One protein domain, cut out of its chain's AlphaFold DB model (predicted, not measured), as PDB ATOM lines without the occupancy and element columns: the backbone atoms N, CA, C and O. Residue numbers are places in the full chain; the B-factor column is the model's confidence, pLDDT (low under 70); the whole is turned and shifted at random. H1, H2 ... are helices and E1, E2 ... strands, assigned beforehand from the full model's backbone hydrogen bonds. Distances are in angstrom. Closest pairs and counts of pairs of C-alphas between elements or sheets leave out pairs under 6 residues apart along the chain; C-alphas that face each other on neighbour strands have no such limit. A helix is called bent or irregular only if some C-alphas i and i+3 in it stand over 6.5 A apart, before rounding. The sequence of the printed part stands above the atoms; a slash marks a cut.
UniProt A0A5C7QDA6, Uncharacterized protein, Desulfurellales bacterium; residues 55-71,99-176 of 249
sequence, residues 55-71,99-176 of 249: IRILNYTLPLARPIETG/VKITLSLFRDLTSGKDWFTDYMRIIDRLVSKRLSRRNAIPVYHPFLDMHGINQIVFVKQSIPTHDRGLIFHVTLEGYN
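Overview. This is residues 55 to 71 and 99 to 176 of the 249 residues of an uncharacterized protein of Desulfurellales bacterium (UniProt A0A5C7QDA6). A strongly twisted sheet folds over on itself into a small, loosely closed, barrel-like shell: E4, E8 and E6 form a long wall, and the short strands E2, E1 and E5 form a second wall over part of it. Helix H1 covers one open side between the walls, while the short strand E7, paired with residues 167 to 169 of E8, and the small helix H2 lie far out towards opposite ends, their centres 16.3 A and 14.8 A from the mean of the C-alphas. The printed part has 95 residues, with eight named strands and two named helices in the order E1 E2 E3 E4 H1 E5 H2 E6 E7 E8; the class is mixed, helices and strands. The sheet is branched, its neighbour pairs antiparallel except that E5 and E6 meet only at a point. The whole is compact, with a radius of gyration of the C-alphas of 13.1 A and spans of 38 by 28 by 22 A.

Arrangement. Start at E1, residues 55 to 57: E2, residues 60 to 63, is on one side of it and E5, residues 137 to 140, on the other. N 55 and O 62 are 2.9 A apart in the E1 and E2 hairpin, and N 140 and O 56 are 2.8 A apart; both pairs are within hydrogen-bond range. E3, residues 69 to 71, pairs with no named strand; its Thr 70 has its C-alpha 4.7 A from that of Val 99 in E4, residues 99 to 105, their closest pair. H1, residues 115 to 126, is on the sheet at a height of 8.1 A, only just over E2 and E4, with 3 C-alphas on each. It is irregular, C-alphas 121 and 124 being 7.5 A apart. H2, residues 142 to 146, only grazes the sheet. Its O i to N i+4 pair is within hydrogen-bond range; in H1 5 of 8 are. Reach E8, residues 167 to 175, and find E4 on one side (N 105 and O 168, 2.7 A), with E6, residues 151 to 157 (N 155 and O 173, 2.9 A), and E7, residues 161 to 164 (N 169 and O 161, 2.8 A), on the other; E7 and E8 form a hairpin.

Along the chain. Find C-alpha 55 at (246.714, 202.549, 175.706), where E1 begins. E4 spans 18.8 A, H1 15.2 A and E6 16.3 A. E8 runs 26.4 A to C-alpha 175 at (248.316, 193.893, 162.323).

Size, cuts and confidence. The C-alphas of Thr 110 and Ser 132, the two farthest apart, are 40.6 A apart. Residues 72 to 98 are not printed; C-alphas 71 and 99 are 7.6 A apart across this cut. Of the links printed whole, none is long. The mean pLDDT of the printed part is 90.9, and no printed residue is under 70.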
ATOM      1  N   ILE A  55     246.440 202.433 177.126       94.38
ATOM      2  CA  ILE A  55     246.714 202.549 175.706       94.38
ATOM      3  C   ILE A  55     245.955 203.743 175.154       94.38
ATOM      4  O   ILE A  55     244.809 204.005 175.527       94.38
ATOM      5  N   ARG A  56     246.603 204.495 174.268       94.19
ATOM      6  CA  ARG A  56     245.946 205.580 173.550       94.19
ATOM      7  C   ARG A  56     245.592 205.093 172.157       94.19
ATOM      8  O   ARG A  56     246.481 204.864 171.344       94.19
ATOM      9  N   ILE A  57     244.301 204.946 171.892       94.69
ATOM     10  CA  ILE A  57     243.771 204.580 170.578       94.69
ATOM     11  C   ILE A  57     243.055 205.814 170.041       94.69
ATOM     12  O   ILE A  57     242.172 206.361 170.709       94.69
ATOM     13  N   LEU A  58     243.450 206.292 168.857       91.88
ATOM     14  CA  LEU A  58     243.014 207.595 168.347       91.88
ATOM     15  C   LEU A  58     243.370 208.716 169.351       91.88
ATOM     16  O   LEU A  58     244.540 208.999 169.618       91.88
ATOM     17  N   ASN A  59     242.346 209.337 169.936       91.44
ATOM     18  CA  ASN A  59     242.462 210.387 170.945       91.44
ATOM     19  C   ASN A  59     241.910 209.964 172.314       91.44
ATOM     20  O   ASN A  59     241.850 210.791 173.219       91.44
ATOM     21  N   TYR A  60     241.544 208.691 172.478       92.56
ATOM     22  CA  TYR A  60     240.980 208.162 173.714       92.56
ATOM     23  C   TYR A  60     242.024 207.339 174.461       92.56
ATOM     24  O   TYR A  60     242.819 206.622 173.853       92.56
ATOM     25  N   THR A  61     242.039 207.474 175.786       92.38
ATOM     26  CA  THR A  61     242.932 206.714 176.668       92.38
ATOM     27  C   THR A  61     242.118 205.639 177.363       92.38
ATOM     28  O   THR A  61     241.233 205.967 178.152       92.38
ATOM     29  N   LEU A  62     242.418 204.380 177.066       93.38
ATOM     30  CA  LEU A  62     241.671 203.227 177.552       93.38
ATOM     31  C   LEU A  62     242.543 202.374 178.484       93.38
ATOM     32  O   LEU A  62     243.761 202.322 178.277       93.38
ATOM     33  N   PRO A  63     241.953 201.711 179.491       93.31
ATOM     34  CA  PRO A  63     242.680 200.838 180.401       93.31
ATOM     35  C   PRO A  63     242.996 199.499 179.735       93.31
ATOM     36  O   PRO A  63     242.171 198.946 179.003       93.31
ATOM     37  N   LEU A  64     244.170 198.952 180.030       93.75
ATOM     38  CA  LEU A  64     244.554 197.598 179.651       93.75
ATOM     39  C   LEU A  64     244.169 196.623 180.769       93.75
ATOM     40  O   LEU A  64     244.418 196.879 181.942       93.75
ATOM     41  N   ALA A  65     243.565 195.498 180.396       92.00
ATOM     42  CA  ALA A  65     243.297 194.389 181.313       92.00
ATOM     43  C   ALA A  65     244.487 193.427 181.410       92.00
ATOM     44  O   ALA A  65     244.683 192.757 182.422       92.00
ATOM     45  N   ARG A  66     245.246 193.318 180.315       90.56
ATOM     46  CA  ARG A  66     246.401 192.431 180.168       90.56
ATOM     47  C   ARG A  66     247.518 193.160 179.424       90.56
ATOM     48  O   ARG A  66     247.213 194.068 178.640       90.56
ATOM     49  N   PRO A  67     248.784 192.757 179.624       90.44
ATOM     50  CA  PRO A  67     249.886 193.204 178.783       90.44
ATOM     51  C   PRO A  67     249.585 192.976 177.299       90.44
ATOM     52  O   PRO A  67     248.877 192.037 176.934       90.44
ATOM     53  N   ILE A  68     250.113 193.852 176.447       92.25
ATOM     54  CA  ILE A  68     249.925 193.736 175.002       92.25
ATOM     55  C   ILE A  68     250.753 192.560 174.495       92.25
ATOM     56  O   ILE A  68     251.965 192.516 174.698       92.25
ATOM     57  N   GLU A  69     250.100 191.636 173.801       91.62
ATOM     58  CA  GLU A  69     250.768 190.511 173.161       91.62
ATOM     59  C   GLU A  69     251.094 190.901 171.718       91.62
ATOM     60  O   GLU A  69     250.215 191.251 170.926       91.62
ATOM     61  N   THR A  70     252.379 190.894 171.382       88.56
ATOM     62  CA  THR A  70     252.888 191.152 170.035       88.56
ATOM     63  C   THR A  70     254.220 190.436 169.871       88.56
ATOM     64  O   THR A  70     254.939 190.227 170.846       88.56
ATOM     65  N   GLY A  71     254.582 190.100 168.637       85.31
ATOM     66  CA  GLY A  71     255.869 189.488 168.353       85.31
ATOM     67  C   GLY A  71     256.116 189.296 166.866       85.31
ATOM     68  O   GLY A  71     255.288 189.631 166.017       85.31
ATOM     69  N   VAL A  99     248.960 191.871 166.772       93.69
ATOM     70  CA  VAL A  99     248.931 192.612 168.032       93.69
ATOM     71  C   VAL A  99     247.580 192.370 168.696       93.69
ATOM     72  O   VAL A  99     246.546 192.756 168.138       93.69
ATOM     73  N   LYS A 100     247.588 191.768 169.887       95.06
ATOM     74  CA  LYS A 100     246.391 191.557 170.705       95.06
ATOM     75  C   LYS A 100     246.386 192.517 171.883       95.06
ATOM     76  O   LYS A 100     247.307 192.548 172.698       95.06
ATOM     77  N   ILE A 101     245.323 193.302 171.978       95.50
ATOM     78  CA  ILE A 101     245.107 194.285 173.035       95.50
ATOM     79  C   ILE A 101     243.844 193.882 173.782       95.50
ATOM     80  O   ILE A 101     242.772 193.823 173.187       95.50
ATOM     81  N   THR A 102     243.958 193.629 175.084       95.31
ATOM     82  CA  THR A 102     242.792 193.382 175.941       95.31
ATOM     83  C   THR A 102     242.505 194.635 176.753       95.31
ATOM     84  O   THR A 102     243.308 195.028 177.599       95.31
ATOM     85  N   LEU A 103     241.372 195.271 176.484       94.69
ATOM     86  CA  LEU A 103     240.898 196.457 177.184       94.69
ATOM     87  C   LEU A 103     240.048 196.058 178.385       94.69
ATOM     88  O   LEU A 103     239.250 195.131 178.273       94.69
ATOM     89  N   SER A 104     240.180 196.803 179.481       93.94
ATOM     90  CA  SER A 104     239.268 196.748 180.627       93.94
ATOM     91  C   SER A 104     238.361 197.974 180.578       93.94
ATOM     92  O   SER A 104     238.832 199.106 180.638       93.94
ATOM     93  N   LEU A 105     237.061 197.767 180.422       92.94
ATOM     94  CA  LEU A 105     236.047 198.804 180.298       92.94
ATOM     95  C   LEU A 105     235.191 198.809 181.556       92.94
ATOM     96  O   LEU A 105     234.500 197.838 181.860       92.94
ATOM     97  N   PHE A 106     235.226 199.915 182.282       91.06
ATOM     98  CA  PHE A 106     234.426 200.103 183.480       91.06
ATOM     99  C   PHE A 106     234.152 201.586 183.700       91.06
ATOM    100  O   PHE A 106     234.750 202.458 183.058       91.06
ATOM    101  N   ARG A 107     233.236 201.863 184.621       90.06
ATOM    102  CA  ARG A 107     232.961 203.210 185.103       90.06
ATOM    103  C   ARG A 107     233.596 203.375 186.474       90.06
ATOM    104  O   ARG A 107     233.228 202.673 187.413       90.06
ATOM    105  N   ASP A 108     234.538 204.301 186.583       86.25
ATOM    106  CA  ASP A 108     235.136 204.659 187.864       86.25
ATOM    107  C   ASP A 108     234.220 205.640 188.601       86.25
ATOM    108  O   ASP A 108     233.972 206.755 188.138       86.25
ATOM    109  N   LEU A 109     233.710 205.209 189.753       83.88
ATOM    110  CA  LEU A 109     232.829 206.013 190.598       83.88
ATOM    111  C   LEU A 109     233.585 207.136 191.322       83.88
ATOM    112  O   LEU A 109     232.996 208.179 191.586       83.88
ATOM    113  N   THR A 110     234.876 206.948 191.602       82.19
ATOM    114  CA  THR A 110     235.700 207.920 192.339       82.19
ATOM    115  C   THR A 110     236.123 209.073 191.432       82.19
ATOM    116  O   THR A 110     236.076 210.238 191.812       82.19
ATOM    117  N   SER A 111     236.523 208.741 190.205       81.50
ATOM    118  CA  SER A 111     236.967 209.696 189.182       81.50
ATOM    119  C   SER A 111     235.821 210.286 188.354       81.50
ATOM    120  O   SER A 111     235.967 211.341 187.736       81.50
ATOM    121  N   GLY A 112     234.698 209.568 188.263       84.00
ATOM    122  CA  GLY A 112     233.621 209.866 187.319       84.00
ATOM    123  C   GLY A 112     233.981 209.578 185.855       84.00
ATOM    124  O   GLY A 112     233.192 209.887 184.962       84.00
ATOM    125  N   LYS A 113     235.156 208.995 185.579       87.94
ATOM    126  CA  LYS A 113     235.553 208.579 184.229       87.94
ATOM    127  C   LYS A 113     234.823 207.308 183.824       87.94
ATOM    128  O   LYS A 113     234.800 206.323 184.555       87.94
ATOM    129  N   ASP A 114     234.281 207.334 182.616       91.56
ATOM    130  CA  ASP A 114     233.578 206.208 182.027       91.56
ATOM    131  C   ASP A 114     234.279 205.765 180.740       91.56
ATOM    132  O   ASP A 114     234.066 206.320 179.658       91.56
ATOM    133  N   TRP A 115     235.130 204.748 180.873       91.56
ATOM    134  CA  TRP A 115     235.835 204.170 179.731       91.56
ATOM    135  C   TRP A 115     234.914 203.355 178.829       91.56
ATOM    136  O   TRP A 115     235.220 203.182 177.650       91.56
ATOM    137  N   PHE A 116     233.777 202.884 179.348       92.00
ATOM    138  CA  PHE A 116     232.789 202.176 178.547       92.00
ATOM    139  C   PHE A 116     232.149 203.127 177.531       92.00
ATOM    140  O   PHE A 116     232.105 202.829 176.337       92.00
ATOM    141  N   THR A 117     231.747 204.319 177.979       93.06
ATOM    142  CA  THR A 117     231.216 205.367 177.091       93.06
ATOM    143  C   THR A 117     232.248 205.814 176.052       93.06
ATOM    144  O   THR A 117     231.914 205.974 174.875       93.06
ATOM    145  N   ASP A 118     233.511 205.986 176.448       92.88
ATOM    146  CA  ASP A 118     234.576 206.349 175.506       92.88
ATOM    147  C   ASP A 118     234.825 205.255 174.457       92.88
ATOM    148  O   ASP A 118     235.012 205.564 173.278       92.88
ATOM    149  N   TYR A 119     234.752 203.983 174.851       93.31
ATOM    150  CA  TYR A 119     234.855 202.855 173.929       93.31
ATOM    151  C   TYR A 119     233.693 202.812 172.920       93.31
ATOM    152  O   TYR A 119     233.909 202.635 171.719       93.31
ATOM    153  N   MET A 120     232.462 203.063 173.371       93.50
ATOM    154  CA  MET A 120     231.282 203.098 172.493       93.50
ATOM    155  C   MET A 120     231.370 204.190 171.417       93.50
ATOM    156  O   MET A 120     230.823 204.032 170.333       93.50
ATOM    157  N   ARG A 121     232.103 205.283 171.661       93.19
ATOM    158  CA  ARG A 121     232.312 206.349 170.660       93.19
ATOM    159  C   ARG A 121     233.266 205.955 169.537       93.19
ATOM    160  O   ARG A 121     233.213 206.541 168.454       93.19
ATOM    161  N   ILE A 122     234.179 205.024 169.804       93.25
ATOM    162  CA  ILE A 122     235.213 204.617 168.844       93.25
ATOM    163  C   ILE A 122     234.892 203.306 168.135       93.25
ATOM    164  O   ILE A 122     235.495 203.050 167.096       93.25
ATOM    165  N   ILE A 123     233.964 202.506 168.664       91.75
ATOM    166  CA  ILE A 123     233.685 201.134 168.225       91.75
ATOM    167  C   ILE A 123     233.498 201.012 166.705       91.75
ATOM    168  O   ILE A 123     234.167 200.205 166.063       91.75
ATOM    169  N   ASP A 124     232.716 201.909 166.103       90.19
ATOM    170  CA  ASP A 124     232.409 201.900 164.665       90.19
ATOM    171  C   ASP A 124     233.623 202.194 163.774       90.19
ATOM    172  O   ASP A 124     233.615 201.923 162.572       90.19
ATOM    173  N   ARG A 125     234.674 202.787 164.352       89.62
ATOM    174  CA  ARG A 125     235.904 203.162 163.648       89.62
ATOM    175  C   ARG A 125     237.024 202.151 163.844       89.62
ATOM    176  O   ARG A 125     238.007 202.248 163.119       89.62
ATOM    177  N   LEU A 126     236.907 201.237 164.813       89.56
ATOM    178  CA  LEU A 126     237.978 200.307 165.168       89.56
ATOM    179  C   LEU A 126     238.210 199.271 164.071       89.56
ATOM    180  O   LEU A 126     239.335 199.125 163.601       89.56
ATOM    181  N   VAL A 127     237.163 198.572 163.637       88.31
ATOM    182  CA  VAL A 127     237.311 197.467 162.683       88.31
ATOM    183  C   VAL A 127     237.364 197.991 161.252       88.31
ATOM    184  O   VAL A 127     236.417 198.588 160.733       88.31
ATOM    185  N   SER A 128     238.481 197.729 160.576       82.44
ATOM    186  CA  SER A 128     238.624 198.096 159.172       82.44
ATOM    187  C   SER A 128     237.797 197.171 158.272       82.44
ATOM    188  O   SER A 128     237.866 195.949 158.369       82.44
ATOM    189  N   LYS A 129     237.046 197.744 157.323       84.62
ATOM    190  CA  LYS A 129     236.312 196.954 156.308       84.62
ATOM    191  C   LYS A 129     237.237 196.278 155.293       84.62
ATOM    192  O   LYS A 129     236.835 195.353 154.596       84.62
ATOM    193  N   ARG A 130     238.449 196.811 155.127       84.31
ATOM    194  CA  ARG A 130     239.454 196.341 154.167       84.31
ATOM    195  C   ARG A 130     240.834 196.465 154.789       84.31
ATOM    196  O   ARG A 130     241.150 197.505 155.371       84.31
ATOM    197  N   LEU A 131     241.673 195.460 154.563       84.38
ATOM    198  CA  LEU A 131     243.067 195.464 154.983       84.38
ATOM    199  C   LEU A 131     243.864 196.438 154.099       84.38
ATOM    200  O   LEU A 131     244.279 196.111 152.991       84.38
ATOM    201  N   SER A 132     244.021 197.680 154.555       85.12
ATOM    202  CA  SER A 132     244.761 198.725 153.843       85.12
ATOM    203  C   SER A 132     245.504 199.615 154.827       85.12
ATOM    204  O   SER A 132     244.982 199.924 155.894       85.12
ATOM    205  N   ARG A 133     246.683 200.114 154.430       86.31
ATOM    206  CA  ARG A 133     247.468 201.065 155.237       86.31
ATOM    207  C   ARG A 133     246.696 202.348 155.541       86.31
ATOM    208  O   ARG A 133     246.909 202.953 156.578       86.31
ATOM    209  N   ARG A 134     245.772 202.742 154.657       86.50
ATOM    210  CA  ARG A 134     244.917 203.927 154.840       86.50
ATOM    211  C   ARG A 134     243.923 203.786 155.991       86.50
ATOM    212  O   ARG A 134     243.498 204.793 156.537       86.50
ATOM    213  N   ASN A 135     243.577 202.553 156.350       90.00
ATOM    214  CA  ASN A 135     242.656 202.254 157.443       90.00
ATOM    215  C   ASN A 135     243.403 201.992 158.759       90.00
ATOM    216  O   ASN A 135     242.811 201.480 159.704       90.00
ATOM    217  N   ALA A 136     244.708 202.276 158.811       91.56
ATOM    218  CA  ALA A 136     245.490 202.084 160.017       91.56
ATOM    219  C   ALA A 136     245.137 203.151 161.055       91.56
ATOM    220  O   ALA A 136     245.121 204.350 160.769       91.56
ATOM    221  N   ILE A 137     244.864 202.696 162.269       94.19
ATOM    222  CA  ILE A 137     244.484 203.541 163.391       94.19
ATOM    223  C   ILE A 137     245.743 203.905 164.170       94.19
ATOM    224  O   ILE A 137     246.523 203.005 164.491       94.19
ATOM    225  N   PRO A 138     245.966 205.190 164.493       94.12
ATOM    226  CA  PRO A 138     247.064 205.584 165.358       94.12
ATOM    227  C   PRO A 138     246.846 205.020 166.761       94.12
ATOM    228  O   PRO A 138     245.797 205.227 167.383       94.12
ATOM    229  N   VAL A 139     247.858 204.310 167.244       94.69
ATOM    230  CA  VAL A 139     247.879 203.690 168.564       94.69
ATOM    231  C   VAL A 139     249.204 204.037 169.220       94.69
ATOM    232  O   VAL A 139     250.253 203.959 168.587       94.69
ATOM    233  N   TYR A 140     249.150 204.422 170.489       94.31
ATOM    234  CA  TYR A 140     250.335 204.707 171.279       94.31
ATOM    235  C   TYR A 140     250.315 203.925 172.587       94.31
ATOM    236  O   TYR A 140     249.356 203.986 173.364       94.31
ATOM    237  N   HIS A 141     251.416 203.224 172.821       93.56
ATOM    238  CA  HIS A 141     251.752 202.560 174.067       93.56
ATOM    239  C   HIS A 141     253.284 202.446 174.146       93.56
ATOM    240  O   HIS A 141     253.891 202.174 173.107       93.56
ATOM    241  N   PRO A 142     253.928 202.618 175.319       92.31
ATOM    242  CA  PRO A 142     255.388 202.621 175.413       92.31
ATOM    243  C   PRO A 142     256.073 201.390 174.802       92.31
ATOM    244  O   PRO A 142     257.024 201.550 174.043       92.31
ATOM    245  N   PHE A 143     255.567 200.172 175.043       91.38
ATOM    246  CA  PHE A 143     256.156 198.966 174.437       91.38
ATOM    247  C   PHE A 143     255.992 198.930 172.914       91.38
ATOM    248  O   PHE A 143     256.923 198.572 172.199       91.38
ATOM    249  N   LEU A 144     254.841 199.359 172.400       92.06
ATOM    250  CA  LEU A 144     254.597 199.395 170.959       92.06
ATOM    251  C   LEU A 144     255.489 200.426 170.256       92.06
ATOM    252  O   LEU A 144     256.030 200.134 169.192       92.06
ATOM    253  N   ASP A 145     255.693 201.589 170.874       91.44
ATOM    254  CA  ASP A 145     256.535 202.663 170.339       91.44
ATOM    255  C   ASP A 145     258.014 202.250 170.278       91.44
ATOM    256  O   ASP A 145     258.676 202.477 169.266       91.44
ATOM    257  N   MET A 146     258.511 201.524 171.291       90.06
ATOM    258  CA  MET A 146     259.865 200.946 171.258       90.06
ATOM    259  C   MET A 146     260.062 199.964 170.095       90.06
ATOM    260  O   MET A 146     261.136 199.921 169.498       90.06
ATOM    261  N   HIS A 147     259.019 199.215 169.728       87.94
ATOM    262  CA  HIS A 147     259.023 198.336 168.554       87.94
ATOM    263  C   HIS A 147     258.633 199.060 167.246       87.94
ATOM    264  O   HIS A 147     258.478 198.426 166.199       87.94
ATOM    265  N   GLY A 148     258.474 200.390 167.270       89.19
ATOM    266  CA  GLY A 148     258.128 201.214 166.108       89.19
ATOM    267  C   GLY A 148     256.705 201.005 165.572       89.19
ATOM    268  O   GLY A 148     256.434 201.317 164.397       89.19
ATOM    269  N   ILE A 149     255.810 200.458 166.397       91.06
ATOM    270  CA  ILE A 149     254.408 200.159 166.094       91.06
ATOM    271  C   ILE A 149     253.534 201.331 166.562       91.06
ATOM    272  O   ILE A 149     253.027 201.350 167.677       91.06
ATOM    273  N   ASN A 150     253.317 202.302 165.674       93.06
ATOM    274  CA  ASN A 150     252.566 203.528 166.009       93.06
ATOM    275  C   ASN A 150     251.162 203.538 165.386       93.06
ATOM    276  O   ASN A 150     250.361 204.449 165.599       93.06
ATOM    277  N   GLN A 151     250.884 202.552 164.535       93.75
ATOM    278  CA  GLN A 151     249.625 202.394 163.830       93.75
ATOM    279  C   GLN A 151     249.287 200.910 163.754       93.75
ATOM    280  O   GLN A 151     250.180 200.087 163.552       93.75
ATOM    281  N   ILE A 152     248.009 200.573 163.892       93.50
ATOM    282  CA  ILE A 152     247.514 199.195 163.833       93.50
ATOM    283  C   ILE A 152     246.278 199.167 162.939       93.50
ATOM    284  O   ILE A 152     245.405 200.030 163.037       93.50
ATOM    285  N   VAL A 153     246.196 198.177 162.055       93.69
ATOM    286  CA  VAL A 153     244.965 197.877 161.319       93.69
ATOM    287  C   VAL A 153     244.231 196.790 162.091       93.69
ATOM    288  O   VAL A 153     244.653 195.634 162.061       93.69
ATOM    289  N   PHE A 154     243.164 197.149 162.807       94.56
ATOM    290  CA  PHE A 154     242.362 196.157 163.518       94.56
ATOM    291  C   PHE A 154     241.493 195.370 162.540       94.56
ATOM    292  O   PHE A 154     240.861 195.925 161.628       94.56
ATOM    293  N   VAL A 155     241.490 194.057 162.745       92.62
ATOM    294  CA  VAL A 155     240.784 193.077 161.911       92.62
ATOM    295  C   VAL A 155     239.697 192.385 162.715       92.62
ATOM    296  O   VAL A 155     238.639 192.081 162.171       92.62
ATOM    297  N   LYS A 156     239.938 192.158 164.008       93.00
ATOM    298  CA  LYS A 156     238.965 191.526 164.891       93.00
ATOM    299  C   LYS A 156     238.749 192.358 166.138       93.00
ATOM    300  O   LYS A 156     239.671 192.961 166.683       93.00
ATOM    301  N   GLN A 157     237.511 192.319 166.585       94.19
ATOM    302  CA  GLN A 157     237.055 192.891 167.830       94.19
ATOM    303  C   GLN A 157     236.147 191.853 168.486       94.19
ATOM    304  O   GLN A 157     235.245 191.330 167.826       94.19
ATOM    305  N   SER A 158     236.370 191.553 169.763       93.00
ATOM    306  CA  SER A 158     235.447 190.716 170.524       93.00
ATOM    307  C   SER A 158     234.223 191.500 170.982       93.00
ATOM    308  O   SER A 158     234.237 192.724 171.142       93.00
ATOM    309  N   ILE A 159     233.153 190.763 171.258       91.62
ATOM    310  CA  ILE A 159     232.031 191.287 172.033       91.62
ATOM    311  C   ILE A 159     232.544 191.572 173.460       91.62
ATOM    312  O   ILE A 159     233.407 190.827 173.939       91.62
ATOM    313  N   PRO A 160     232.064 192.634 174.136       92.12
ATOM    314  CA  PRO A 160     232.382 192.872 175.537       92.12
ATOM    315  C   PRO A 160     231.983 191.673 176.399       92.12
ATOM    316  O   PRO A 160     230.804 191.332 176.497       92.12
ATOM    317  N   THR A 161     232.967 191.025 177.014       91.62
ATOM    318  CA  THR A 161     232.749 189.911 177.938       91.62
ATOM    319  C   THR A 161     232.749 190.434 179.361       91.62
ATOM    320  O   THR A 161     233.665 191.152 179.759       91.62
ATOM    321  N   HIS A 162     231.736 190.070 180.134       90.69
ATOM    322  CA  HIS A 162     231.694 190.365 181.562       90.69
ATOM    323  C   HIS A 162     232.741 189.529 182.311       90.69
ATOM    324  O   HIS A 162     232.912 188.351 182.001       90.69
ATOM    325  N   ASP A 163     233.452 190.140 183.259       83.12
ATOM    326  CA  ASP A 163     234.414 189.437 184.121       83.12
ATOM    327  C   ASP A 163     234.005 189.526 185.589       83.12
ATOM    328  O   ASP A 163     233.596 188.536 186.194       83.12
ATOM    329  N   ARG A 164     234.081 190.725 186.181       79.94
ATOM    330  CA  ARG A 164     233.762 190.945 187.599       79.94
ATOM    331  C   ARG A 164     233.086 192.291 187.809       79.94
ATOM    332  O   ARG A 164     233.541 193.310 187.298       79.94
ATOM    333  N   GLY A 165     232.027 192.317 188.618       82.31
ATOM    334  CA  GLY A 165     231.317 193.555 188.954       82.31
ATOM    335  C   GLY A 165     230.799 194.283 187.710       82.31
ATOM    336  O   GLY A 165     230.084 193.693 186.911       82.31
ATOM    337  N   LEU A 166     231.164 195.554 187.539       85.44
ATOM    338  CA  LEU A 166     230.829 196.369 186.361       85.44
ATOM    339  C   LEU A 166     232.025 196.524 185.402       85.44
ATOM    340  O   LEU A 166     232.161 197.553 184.739       85.44
ATOM    341  N   ILE A 167     232.912 195.524 185.369       90.44
ATOM    342  CA  ILE A 167     234.099 195.493 184.512       90.44
ATOM    343  C   ILE A 167     233.856 194.536 183.344       90.44
ATOM    344  O   ILE A 167     233.514 193.365 183.532       90.44
ATOM    345  N   PHE A 168     234.070 195.050 182.137       92.25
ATOM    346  CA  PHE A 168     233.942 194.329 180.878       92.25
ATOM    347  C   PHE A 168     235.283 194.285 180.160       92.25
ATOM    348  O   PHE A 168     235.975 195.293 180.084       92.25
ATOM    349  N   HIS A 169     235.621 193.147 179.566       94.75
ATOM    350  CA  HIS A 169     236.813 193.015 178.737       94.75
ATOM    351  C   HIS A 169     236.466 193.003 177.260       94.75
ATOM    352  O   HIS A 169     235.474 192.407 176.842       94.75
ATOM    353  N   VAL A 170     237.317 193.637 176.463       95.19
ATOM    354  CA  VAL A 170     237.245 193.586 175.002       95.19
ATOM    355  C   VAL A 170     238.624 193.271 174.459       95.19
ATOM    356  O   VAL A 170     239.588 193.965 174.780       95.19
ATOM    357  N   THR A 171     238.724 192.261 173.602       95.38
ATOM    358  CA  THR A 171     239.949 191.962 172.870       95.38
ATOM    359  C   THR A 171     239.894 192.573 171.476       95.38
ATOM    360  O   THR A 171     238.923 192.428 170.728       95.38
ATOM    361  N   LEU A 172     240.954 193.291 171.128       95.12
ATOM    362  CA  LEU A 172     241.194 193.852 169.808       95.12
ATOM    363  C   LEU A 172     242.402 193.139 169.215       95.12
ATOM    364  O   LEU A 172     243.470 193.131 169.826       95.12
ATOM    365  N   GLU A 173     242.245 192.566 168.025       94.88
ATOM    366  CA  GLU A 173     243.355 191.975 167.278       94.88
ATOM    367  C   GLU A 173     243.590 192.761 165.991       94.88
ATOM    368  O   GLU A 173     242.659 193.072 165.231       94.88
ATOM    369  N   GLY A 174     244.852 193.074 165.721       93.44
ATOM    370  CA  GLY A 174     245.232 193.816 164.531       93.44
ATOM    371  C   GLY A 174     246.653 193.541 164.080       93.44
ATOM    372  O   GLY A 174     247.424 192.864 164.745       93.44
ATOM    373  N   TYR A 175     247.004 194.089 162.927       91.31
ATOM    374  CA  TYR A 175     248.316 193.893 162.323       91.31
ATOM    375  C   TYR A 175     249.040 195.222 162.133       91.31
ATOM    376  O   TYR A 175     248.422 196.265 161.891       91.31
ATOM    377  N   ASN A 176     250.371 195.173 162.186       89.81
ATOM    378  CA  ASN A 176     251.214 196.327 161.901       89.81
ATOM    379  C   ASN A 176     251.228 196.621 160.381       89.81
ATOM    380  O   ASN A 176     251.740 195.809 159.604       89.81
TER     381      ASN A 176